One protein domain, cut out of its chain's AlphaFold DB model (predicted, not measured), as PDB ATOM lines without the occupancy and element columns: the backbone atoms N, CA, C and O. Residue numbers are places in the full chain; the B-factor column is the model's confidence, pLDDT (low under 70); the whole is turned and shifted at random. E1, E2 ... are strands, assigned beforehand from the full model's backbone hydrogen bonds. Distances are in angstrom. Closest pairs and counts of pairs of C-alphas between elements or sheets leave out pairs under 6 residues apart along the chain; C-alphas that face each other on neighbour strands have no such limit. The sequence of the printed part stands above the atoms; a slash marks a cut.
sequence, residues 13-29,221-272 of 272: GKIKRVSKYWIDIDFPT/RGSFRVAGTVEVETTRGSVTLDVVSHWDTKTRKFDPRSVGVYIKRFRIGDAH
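What this domain is: This is residues 13 to 29 and 221 to 272 of the 272 residues of an uncharacterized protein of Sodiomyces alkalinus F11 (UniProt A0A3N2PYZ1). One long, narrow, twisted sheet of four strands makes this domain, a rod whose strands run along its length, with no named helix over either face. The long link from E3 to E4 folds back at one end, where residues 253 to 254 pair with the end of E3. The printed part has 69 residues, with E1, E2, E3 and E4 in that order along the chain and across the sheet, all antiparallel; the class is all strand. The whole is loose, with a radius of gyration of the C-alphas of 14.7 A and spans of 51 by 21 by 17 A.

How they stand to each other: Begin with the inner strands E2, residues 223 to 234, and E3, residues 237 to 248, a hairpin with a tight link; N 230 and O 241 are 2.8 A apart, within hydrogen-bond range. Beside E3 find the edge strand E4, residues 260 to 268, antiparallel at 167 degrees, with N 242 and O 262 at 2.8 A. E2, E3 and E4 form a meander, each strand the antiparallel neighbour of the one before. Beside E2 look for the other edge strand, E1, residues 15 to 26, antiparallel at 157 degrees, with N 24 and O 227 at 2.8 A. E1 and E4 are apart.

Where its parts are: Find C-alpha 15 at (150.617, 195.749, 241.715); from there E1 runs 28.2 A to C-alpha 26, and bends by 63 degrees at Ser 19. E2 spans 32.2 A and E3 33.9 A. E4 runs 23.5 A, bends by 52 degrees at Arg 265 and ends at C-alpha 268, (144.134, 204.145, 233.739).

The domain as a whole: Look to Arg 221 and His 272 for the two C-alphas farthest apart, 51.2 A. Residues 30 to 220 are not printed; C-alphas 29 and 221 are 12.8 A apart across the cut. The link from E3 to E4 is long, 11 residues. Mean pLDDT of the printed part is 88.5, and residues 270 to 272 are under 70.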
ATOM      1  N   GLY A  13     149.557 202.904 241.646       80.81
ATOM      2  CA  GLY A  13     149.333 202.214 242.917       80.81
ATOM      3  C   GLY A  13     149.933 200.805 242.952       80.81
ATOM      4  O   GLY A  13     150.842 200.474 242.190       80.81
ATOM      5  N   LYS A  14     149.465 199.973 243.889       84.75
ATOM      6  CA  LYS A  14     150.061 198.653 244.145       84.75
ATOM      7  C   LYS A  14     149.790 197.698 242.977       84.75
ATOM      8  O   LYS A  14     148.705 197.707 242.395       84.75
ATOM      9  N   ILE A  15     150.775 196.859 242.661       85.50
ATOM     10  CA  ILE A  15     150.617 195.749 241.715       85.50
ATOM     11  C   ILE A  15     149.644 194.736 242.330       85.50
ATOM     12  O   ILE A  15     149.816 194.341 243.481       85.50
ATOM     13  N   LYS A  16     148.616 194.353 241.567       87.69
ATOM     14  CA  LYS A  16     147.569 193.406 241.974       87.69
ATOM     15  C   LYS A  16     147.880 192.000 241.456       87.69
ATOM     16  O   LYS A  16     147.889 191.053 242.231       87.69
ATOM     17  N   ARG A  17     148.151 191.875 240.150       89.50
ATOM     18  CA  ARG A  17     148.521 190.617 239.474       89.50
ATOM     19  C   ARG A  17     149.196 190.881 238.126       89.50
ATOM     20  O   ARG A  17     149.047 191.959 237.555       89.50
ATOM     21  N   VAL A  18     149.879 189.880 237.580       90.88
ATOM     22  CA  VAL A  18     150.220 189.843 236.149       90.88
ATOM     23  C   VAL A  18     148.998 189.326 235.386       90.88
ATOM     24  O   VAL A  18     148.404 188.331 235.791       90.88
ATOM     25  N   SER A  19     148.588 190.025 234.326       87.62
ATOM     26  CA  SER A  19     147.378 189.717 233.548       87.62
ATOM     27  C   SER A  19     147.702 188.967 232.258       87.62
ATOM     28  O   SER A  19     147.142 187.906 231.999       87.62
ATOM     29  N   LYS A  20     148.633 189.497 231.455       90.88
ATOM     30  CA  LYS A  20     149.071 188.895 230.188       90.88
ATOM     31  C   LYS A  20     150.584 188.927 230.107       90.88
ATOM     32  O   LYS A  20     151.202 189.876 230.585       90.88
ATOM     33  N   TYR A  21     151.178 187.936 229.467       93.94
ATOM     34  CA  TYR A  21     152.596 187.943 229.145       93.94
ATOM     35  C   TYR A  21     152.834 187.219 227.820       93.94
ATOM     36  O   TYR A  21     152.104 186.291 227.477       93.94
ATOM     37  N   TRP A  22     153.855 187.644 227.085       94.31
ATOM     38  CA  TRP A  22     154.516 186.825 226.071       94.31
ATOM     39  C   TRP A  22     156.016 186.905 226.310       94.31
ATOM     40  O   TRP A  22     156.518 187.929 226.781       94.31
ATOM     41  N   ILE A  23     156.709 185.808 226.029       95.06
ATOM     42  CA  ILE A  23     158.151 185.666 226.188       95.06
ATOM     43  C   ILE A  23     158.675 185.037 224.903       95.06
ATOM     44  O   ILE A  23     158.066 184.111 224.374       95.06
ATOM     45  N   ASP A  24     159.794 185.560 224.434       95.06
ATOM     46  CA  ASP A  24     160.529 185.138 223.256       95.06
ATOM     47  C   ASP A  24     162.006 184.951 223.633       95.06
ATOM     48  O   ASP A  24     162.537 185.630 224.526       95.06
ATOM     49  N   ILE A  25     162.644 183.968 223.005       94.12
ATOM     50  CA  ILE A  25     163.967 183.462 223.374       94.12
ATOM     51  C   ILE A  25     164.878 183.562 222.152       94.12
ATOM     52  O   ILE A  25     164.931 182.680 221.297       94.12
ATOM     53  N   ASP A  26     165.634 184.655 222.117       91.31
ATOM     54  CA  ASP A  26     166.604 184.973 221.079       91.31
ATOM     55  C   ASP A  26     167.946 184.286 221.378       91.31
ATOM     56  O   ASP A  26     168.716 184.712 222.253       91.31
ATOM     57  N   PHE A  27     168.279 183.259 220.598       89.19
ATOM     58  CA  PHE A  27     169.633 182.707 220.563       89.19
ATOM     59  C   PHE A  27     170.502 183.520 219.586       89.19
ATOM     60  O   PHE A  27     170.196 183.570 218.393       89.19
ATOM     61  N   PRO A  28     171.589 184.171 220.043       85.69
ATOM     62  CA  PRO A  28     172.441 184.951 219.154       85.69
ATOM     63  C   PRO A  28     173.203 184.032 218.188       85.69
ATOM     64  O   PRO A  28     173.813 183.048 218.597       85.69
ATOM     65  N   THR A  29     173.233 184.394 216.903       85.75
ATOM     66  CA  THR A  29     173.906 183.619 215.838       85.75
ATOM     67  C   THR A  29     175.432 183.574 215.961       85.75
ATOM     68  O   THR A  29     176.093 182.811 215.259       85.75
ATOM     69  N   ARG A 221     179.427 185.018 228.322       82.88
ATOM     70  CA  ARG A 221     179.535 183.941 227.317       82.88
ATOM     71  C   ARG A 221     178.606 182.764 227.628       82.88
ATOM     72  O   ARG A 221     178.692 182.183 228.706       82.88
ATOM     73  N   GLY A 222     177.829 182.342 226.631       85.25
ATOM     74  CA  GLY A 222     176.840 181.267 226.775       85.25
ATOM     75  C   GLY A 222     175.485 181.748 227.298       85.25
ATOM     76  O   GLY A 222     174.617 180.920 227.564       85.25
ATOM     77  N   SER A 223     175.287 183.061 227.442       89.50
ATOM     78  CA  SER A 223     173.957 183.612 227.679       89.50
ATOM     79  C   SER A 223     173.142 183.713 226.389       89.50
ATOM     80  O   SER A 223     173.689 183.920 225.303       89.50
ATOM     81  N   PHE A 224     171.824 183.585 226.523       91.75
ATOM     82  CA  PHE A 224     170.857 183.889 225.470       91.75
ATOM     83  C   PHE A 224     169.951 185.035 225.918       91.75
ATOM     84  O   PHE A 224     169.818 185.317 227.115       91.75
ATOM     85  N   ARG A 225     169.353 185.737 224.957       92.62
ATOM     86  CA  ARG A 225     168.498 186.888 225.230       92.62
ATOM     87  C   ARG A 225     167.065 186.410 225.448       92.62
ATOM     88  O   ARG A 225     166.534 185.623 224.676       92.62
ATOM     89  N   VAL A 226     166.439 186.921 226.499       94.69
ATOM     90  CA  VAL A 226     165.016 186.737 226.782       94.69
ATOM     91  C   VAL A 226     164.354 188.100 226.647       94.69
ATOM     92  O   VAL A 226     164.746 189.062 227.313       94.69
ATOM     93  N   ALA A 227     163.376 188.199 225.757       94.69
ATOM     94  CA  ALA A 227     162.580 189.397 225.540       94.69
ATOM     95  C   ALA A 227     161.100 189.068 225.747       94.69
ATOM     96  O   ALA A 227     160.680 187.932 225.566       94.69
ATOM     97  N   GLY A 228     160.288 190.041 226.140       95.00
ATOM     98  CA  GLY A 228     158.855 189.809 226.283       95.00
ATOM     99  C   GLY A 228     158.094 191.039 226.739       95.00
ATOM    100  O   GLY A 228     158.677 191.962 227.310       95.00
ATOM    101  N   THR A 229     156.780 191.057 226.523       95.31
ATOM    102  CA  THR A 229     155.903 192.055 227.148       95.31
ATOM    103  C   THR A 229     155.132 191.417 228.293       95.31
ATOM    104  O   THR A 229     154.563 190.341 228.138       95.31
ATOM    105  N   VAL A 230     155.027 192.130 229.413       94.56
ATOM    106  CA  VAL A 230     154.196 191.776 230.567       94.56
ATOM    107  C   VAL A 230     153.166 192.887 230.799       94.56
ATOM    108  O   VAL A 230     153.527 194.042 231.024       94.56
ATOM    109  N   GLU A 231     151.875 192.559 230.745       93.94
ATOM    110  CA  GLU A 231     150.790 193.427 231.207       93.94
ATOM    111  C   GLU A 231     150.526 193.156 232.691       93.94
ATOM    112  O   GLU A 231     150.065 192.082 233.082       93.94
ATOM    113  N   VAL A 232     150.829 194.152 233.519       92.50
ATOM    114  CA  VAL A 232     150.655 194.133 234.970       92.50
ATOM    115  C   VAL A 232     149.395 194.915 235.324       92.50
ATOM    116  O   VAL A 232     149.252 196.083 234.959       92.50
ATOM    117  N   GLU A 233     148.483 194.279 236.051       91.81
ATOM    118  CA  GLU A 233     147.293 194.914 236.607       91.81
ATOM    119  C   GLU A 233     147.623 195.508 237.982       91.81
ATOM    120  O   GLU A 233     148.270 194.883 238.826       91.81
ATOM    121  N   THR A 234     147.177 196.737 238.204       90.38
ATOM    122  CA  THR A 234     147.438 197.544 239.398       90.38
ATOM    123  C   THR A 234     146.123 198.037 239.989       90.38
ATOM    124  O   THR A 234     145.071 197.950 239.359       90.38
ATOM    125  N   THR A 235     146.161 198.614 241.188       88.06
ATOM    126  CA  THR A 235     144.960 199.160 241.840       88.06
ATOM    127  C   THR A 235     144.256 200.286 241.070       88.06
ATOM    128  O   THR A 235     143.093 200.531 241.357       88.06
ATOM    129  N   ARG A 236     144.922 200.978 240.128       86.19
ATOM    130  CA  ARG A 236     144.349 202.115 239.368       86.19
ATOM    131  C   ARG A 236     144.342 201.915 237.841       86.19
ATOM    132  O   ARG A 236     144.208 202.890 237.104       86.19
ATOM    133  N   GLY A 237     144.549 200.692 237.347       89.06
ATOM    134  CA  GLY A 237     144.597 200.397 235.907       89.06
ATOM    135  C   GLY A 237     145.608 199.311 235.528       89.06
ATOM    136  O   GLY A 237     146.031 198.532 236.381       89.06
ATOM    137  N   SER A 238     146.034 199.260 234.263       90.06
ATOM    138  CA  SER A 238     147.062 198.321 233.785       90.06
ATOM    139  C   SER A 238     148.264 199.023 233.150       90.06
ATOM    140  O   SER A 238     148.164 200.107 232.570       90.06
ATOM    141  N   VAL A 239     149.439 198.404 233.262       92.50
ATOM    142  CA  VAL A 239     150.678 198.866 232.628       92.50
ATOM    143  C   VAL A 239     151.308 197.739 231.824       92.50
ATOM    144  O   VAL A 239     151.458 196.616 232.292       92.50
ATOM    145  N   THR A 240     151.676 198.047 230.588       93.62
ATOM    146  CA  THR A 240     152.315 197.136 229.644       93.62
ATOM    147  C   THR A 240     153.813 197.437 229.625       93.62
ATOM    148  O   THR A 240     154.218 198.535 229.233       93.62
ATOM    149  N   LEU A 241     154.626 196.480 230.070       93.25
ATOM    150  CA  LEU A 241     156.077 196.594 230.216       93.25
ATOM    151  C   LEU A 241     156.781 195.683 229.208       93.25
ATOM    152  O   LEU A 241     156.565 194.477 229.242       93.25
ATOM    153  N   ASP A 242     157.650 196.233 228.364       94.44
ATOM    154  CA  ASP A 242     158.591 195.446 227.566       94.44
ATOM    155  C   ASP A 242     159.847 195.188 228.412       94.44
ATOM    156  O   ASP A 242     160.534 196.121 228.838       94.44
ATOM    157  N   VAL A 243     160.133 193.918 228.682       93.31
ATOM    158  CA  VAL A 243     161.259 193.440 229.487       93.31
ATOM    159  C   VAL A 243     162.258 192.745 228.568       93.31
ATOM    160  O   VAL A 243     161.882 191.955 227.706       93.31
ATOM    161  N   VAL A 244     163.543 193.036 228.756       93.25
ATOM    162  CA  VAL A 244     164.650 192.349 228.085       93.25
ATOM    163  C   VAL A 244     165.716 192.026 229.121       93.25
ATOM    164  O   VAL A 244     166.117 192.898 229.891       93.25
ATOM    165  N   SER A 245     166.210 190.797 229.125       93.25
ATOM    166  CA  SER A 245     167.322 190.338 229.958       93.25
ATOM    167  C   SER A 245     168.152 189.304 229.198       93.25
ATOM    168  O   SER A 245     167.747 188.818 228.143       93.25
ATOM    169  N   HIS A 246     169.331 188.971 229.714       92.62
ATOM    170  CA  HIS A 246     170.091 187.809 229.262       92.62
ATOM    171  C   HIS A 246     170.098 186.760 230.370       92.62
ATOM    172  O   HIS A 246     170.342 187.079 231.538       92.62
ATOM    173  N   TRP A 247     169.800 185.518 230.004       92.12
ATOM    174  CA  TRP A 247     169.886 184.364 230.889       92.12
ATOM    175  C   TRP A 247     171.233 183.684 230.682       92.12
ATOM    176  O   TRP A 247     171.531 183.237 229.576       92.12
ATOM    177  N   ASP A 248     172.048 183.602 231.730       91.62
ATOM    178  CA  ASP A 248     173.301 182.858 231.696       91.62
ATOM    179  C   ASP A 248     173.042 181.368 231.962       91.62
ATOM    180  O   ASP A 248     172.596 180.969 233.041       91.62
ATOM    181  N   THR A 249     173.356 180.534 230.969       90.12
ATOM    182  CA  THR A 249     173.221 179.075 231.056       90.12
ATOM    183  C   THR A 249     174.163 178.446 232.080       90.12
ATOM    184  O   THR A 249     173.811 177.418 232.661       90.12
ATOM    185  N   LYS A 250     175.322 179.065 232.354       88.00
ATOM    186  CA  LYS A 250     176.323 178.543 233.295       88.00
ATOM    187  C   LYS A 250     175.886 178.735 234.740       88.00
ATOM    188  O   LYS A 250     175.872 177.781 235.510       88.00
ATOM    189  N   THR A 251     175.506 179.959 235.109       89.56
ATOM    190  CA  THR A 251     175.057 180.272 236.476       89.56
ATOM    191  C   THR A 251     173.567 180.017 236.715       89.56
ATOM    192  O   THR A 251     173.129 180.086 237.866       89.56
ATOM    193  N   ARG A 252     172.795 179.702 235.658       91.19
ATOM    194  CA  ARG A 252     171.330 179.504 235.666       91.19
ATOM    195  C   ARG A 252     170.585 180.684 236.303       91.19
ATOM    196  O   ARG A 252     169.697 180.501 237.136       91.19
ATOM    197  N   LYS A 253     171.003 181.901 235.949       92.25
ATOM    198  CA  LYS A 253     170.497 183.168 236.495       92.25
ATOM    199  C   LYS A 253     170.396 184.219 235.390       92.25
ATOM    200  O   LYS A 253     171.158 184.203 234.426       92.25
ATOM    201  N   PHE A 254     169.482 185.171 235.557       89.56
ATOM    202  CA  PHE A 254     169.470 186.388 234.744       89.56
ATOM    203  C   PHE A 254     170.624 187.310 235.152       89.56
ATOM    204  O   PHE A 254     170.799 187.572 236.345       89.56
ATOM    205  N   ASP A 255     171.365 187.854 234.185       87.69
ATOM    206  CA  ASP A 255     172.370 188.884 234.461       87.69
ATOM    207  C   ASP A 255     171.676 190.214 234.822       87.69
ATOM    208  O   ASP A 255     171.043 190.818 233.946       87.69
ATOM    209  N   PRO A 256     171.821 190.725 236.065       85.62
ATOM    210  CA  PRO A 256     171.176 191.961 236.502       85.62
ATOM    211  C   PRO A 256     171.664 193.207 235.752       85.62
ATOM    212  O   PRO A 256     170.936 194.199 235.715       85.62
ATOM    213  N   ARG A 257     172.866 193.185 235.153       83.38
ATOM    214  CA  ARG A 257     173.412 194.314 234.377       83.38
ATOM    215  C   ARG A 257     172.732 194.450 233.013       83.38
ATOM    216  O   ARG A 257     172.602 195.560 232.503       83.38
ATOM    217  N   SER A 258     172.269 193.336 232.447       86.31
ATOM    218  CA  SER A 258     171.587 193.293 231.153       86.31
ATOM    219  C   SER A 258     170.090 193.639 231.188       86.31
ATOM    220  O   SER A 258     169.502 193.856 230.126       86.31
ATOM    221  N   VAL A 259     169.465 193.693 232.373       89.31
ATOM    222  CA  VAL A 259     168.010 193.883 232.520       89.31
ATOM    223  C   VAL A 259     167.583 195.294 232.101       89.31
ATOM    224  O   VAL A 259     167.815 196.276 232.807       89.31
ATOM    225  N   GLY A 260     166.876 195.387 230.977       89.31
ATOM    226  CA  GLY A 260     166.130 196.567 230.550       89.31
ATOM    227  C   GLY A 260     164.631 196.368 230.766       89.31
ATOM    228  O   GLY A 260     164.080 195.347 230.365       89.31
ATOM    229  N   VAL A 261     163.960 197.357 231.360       91.00
ATOM    230  CA  VAL A 261     162.491 197.408 231.418       91.00
ATOM    231  C   VAL A 261     162.024 198.740 230.850       91.00
ATOM    232  O   VAL A 261     162.484 199.799 231.280       91.00
ATOM    233  N   TYR A 262     161.106 198.676 229.894       90.75
ATOM    234  CA  TYR A 262     160.568 199.811 229.157       90.75
ATOM    235  C   TYR A 262     159.047 199.837 229.312       90.75
ATOM    236  O   TYR A 262     158.388 198.807 229.207       90.75
ATOM    237  N   ILE A 263     158.463 201.007 229.564       90.81
ATOM    238  CA  ILE A 263     157.002 201.147 229.620       90.81
ATOM    239  C   ILE A 263     156.500 201.338 228.187       90.81
ATOM    240  O   ILE A 263     156.821 202.341 227.554       90.81
ATOM    241  N   LYS A 264     155.715 200.381 227.686       90.50
ATOM    242  CA  LYS A 264     155.143 200.390 226.331       90.50
ATOM    243  C   LYS A 264     153.811 201.138 226.283       90.50
ATOM    244  O   LYS A 264     153.552 201.900 225.357       90.50
ATOM    245  N   ARG A 265     152.951 200.909 227.279       89.31
ATOM    246  CA  ARG A 265     151.617 201.517 227.393       89.31
ATOM    247  C   ARG A 265     151.183 201.581 228.854       89.31
ATOM    248  O   ARG A 265     151.506 200.694 229.637       89.31
ATOM    249  N   PHE A 266     150.402 202.597 229.197       88.25
ATOM    250  CA  PHE A 266     149.598 202.631 230.414       88.25
ATOM    251  C   PHE A 266     148.114 202.729 230.036       88.25
ATOM    252  O   PHE A 266     147.757 203.311 229.008       88.25
ATOM    253  N   ARG A 267     147.254 202.134 230.858       87.56
ATOM    254  CA  ARG A 267     145.802 202.299 230.859       87.56
ATOM    255  C   ARG A 267     145.415 202.666 232.283       87.56
ATOM    256  O   ARG A 267     145.734 201.924 233.206       87.56
ATOM    257  N   ILE A 268     144.765 203.805 232.463       86.06
ATOM    258  CA  ILE A 268     144.134 204.145 233.739       86.06
ATOM    259  C   ILE A 268     142.759 203.471 233.717       86.06
ATOM    260  O   ILE A 268     142.097 203.492 232.682       86.06
ATOM    261  N   GLY A 269     142.391 202.800 234.804       76.38
ATOM    262  CA  GLY A 269     141.021 202.332 234.994       76.38
ATOM    263  C   GLY A 269     140.182 203.488 235.514       76.38
ATOM    264  O   GLY A 269     140.643 204.206 236.406       76.38
ATOM    265  N   ASP A 270     138.987 203.671 234.962       65.62
ATOM    266  CA  ASP A 270     138.049 204.661 235.478       65.62
ATOM    267  C   ASP A 270     137.693 204.321 236.931       65.62
ATOM    268  O   ASP A 270     137.496 203.156 237.291       65.62
ATOM    269  N   ALA A 271     137.703 205.341 237.787       55.03
ATOM    270  CA  ALA A 271     137.408 205.178 239.201       55.03
ATOM    271  C   ALA A 271     135.890 205.068 239.389       55.03
ATOM    272  O   ALA A 271     135.181 206.062 239.237       55.03
ATOM    273  N   HIS A 272     135.433 203.857 239.708       41.69
ATOM    274  CA  HIS A 272     134.141 203.603 240.345       41.69
ATOM    275  C   HIS A 272     134.247 203.816 241.860       41.69
ATOM    276  O   HIS A 272     135.307 203.445 242.420       41.69
TER     277      HIS A 272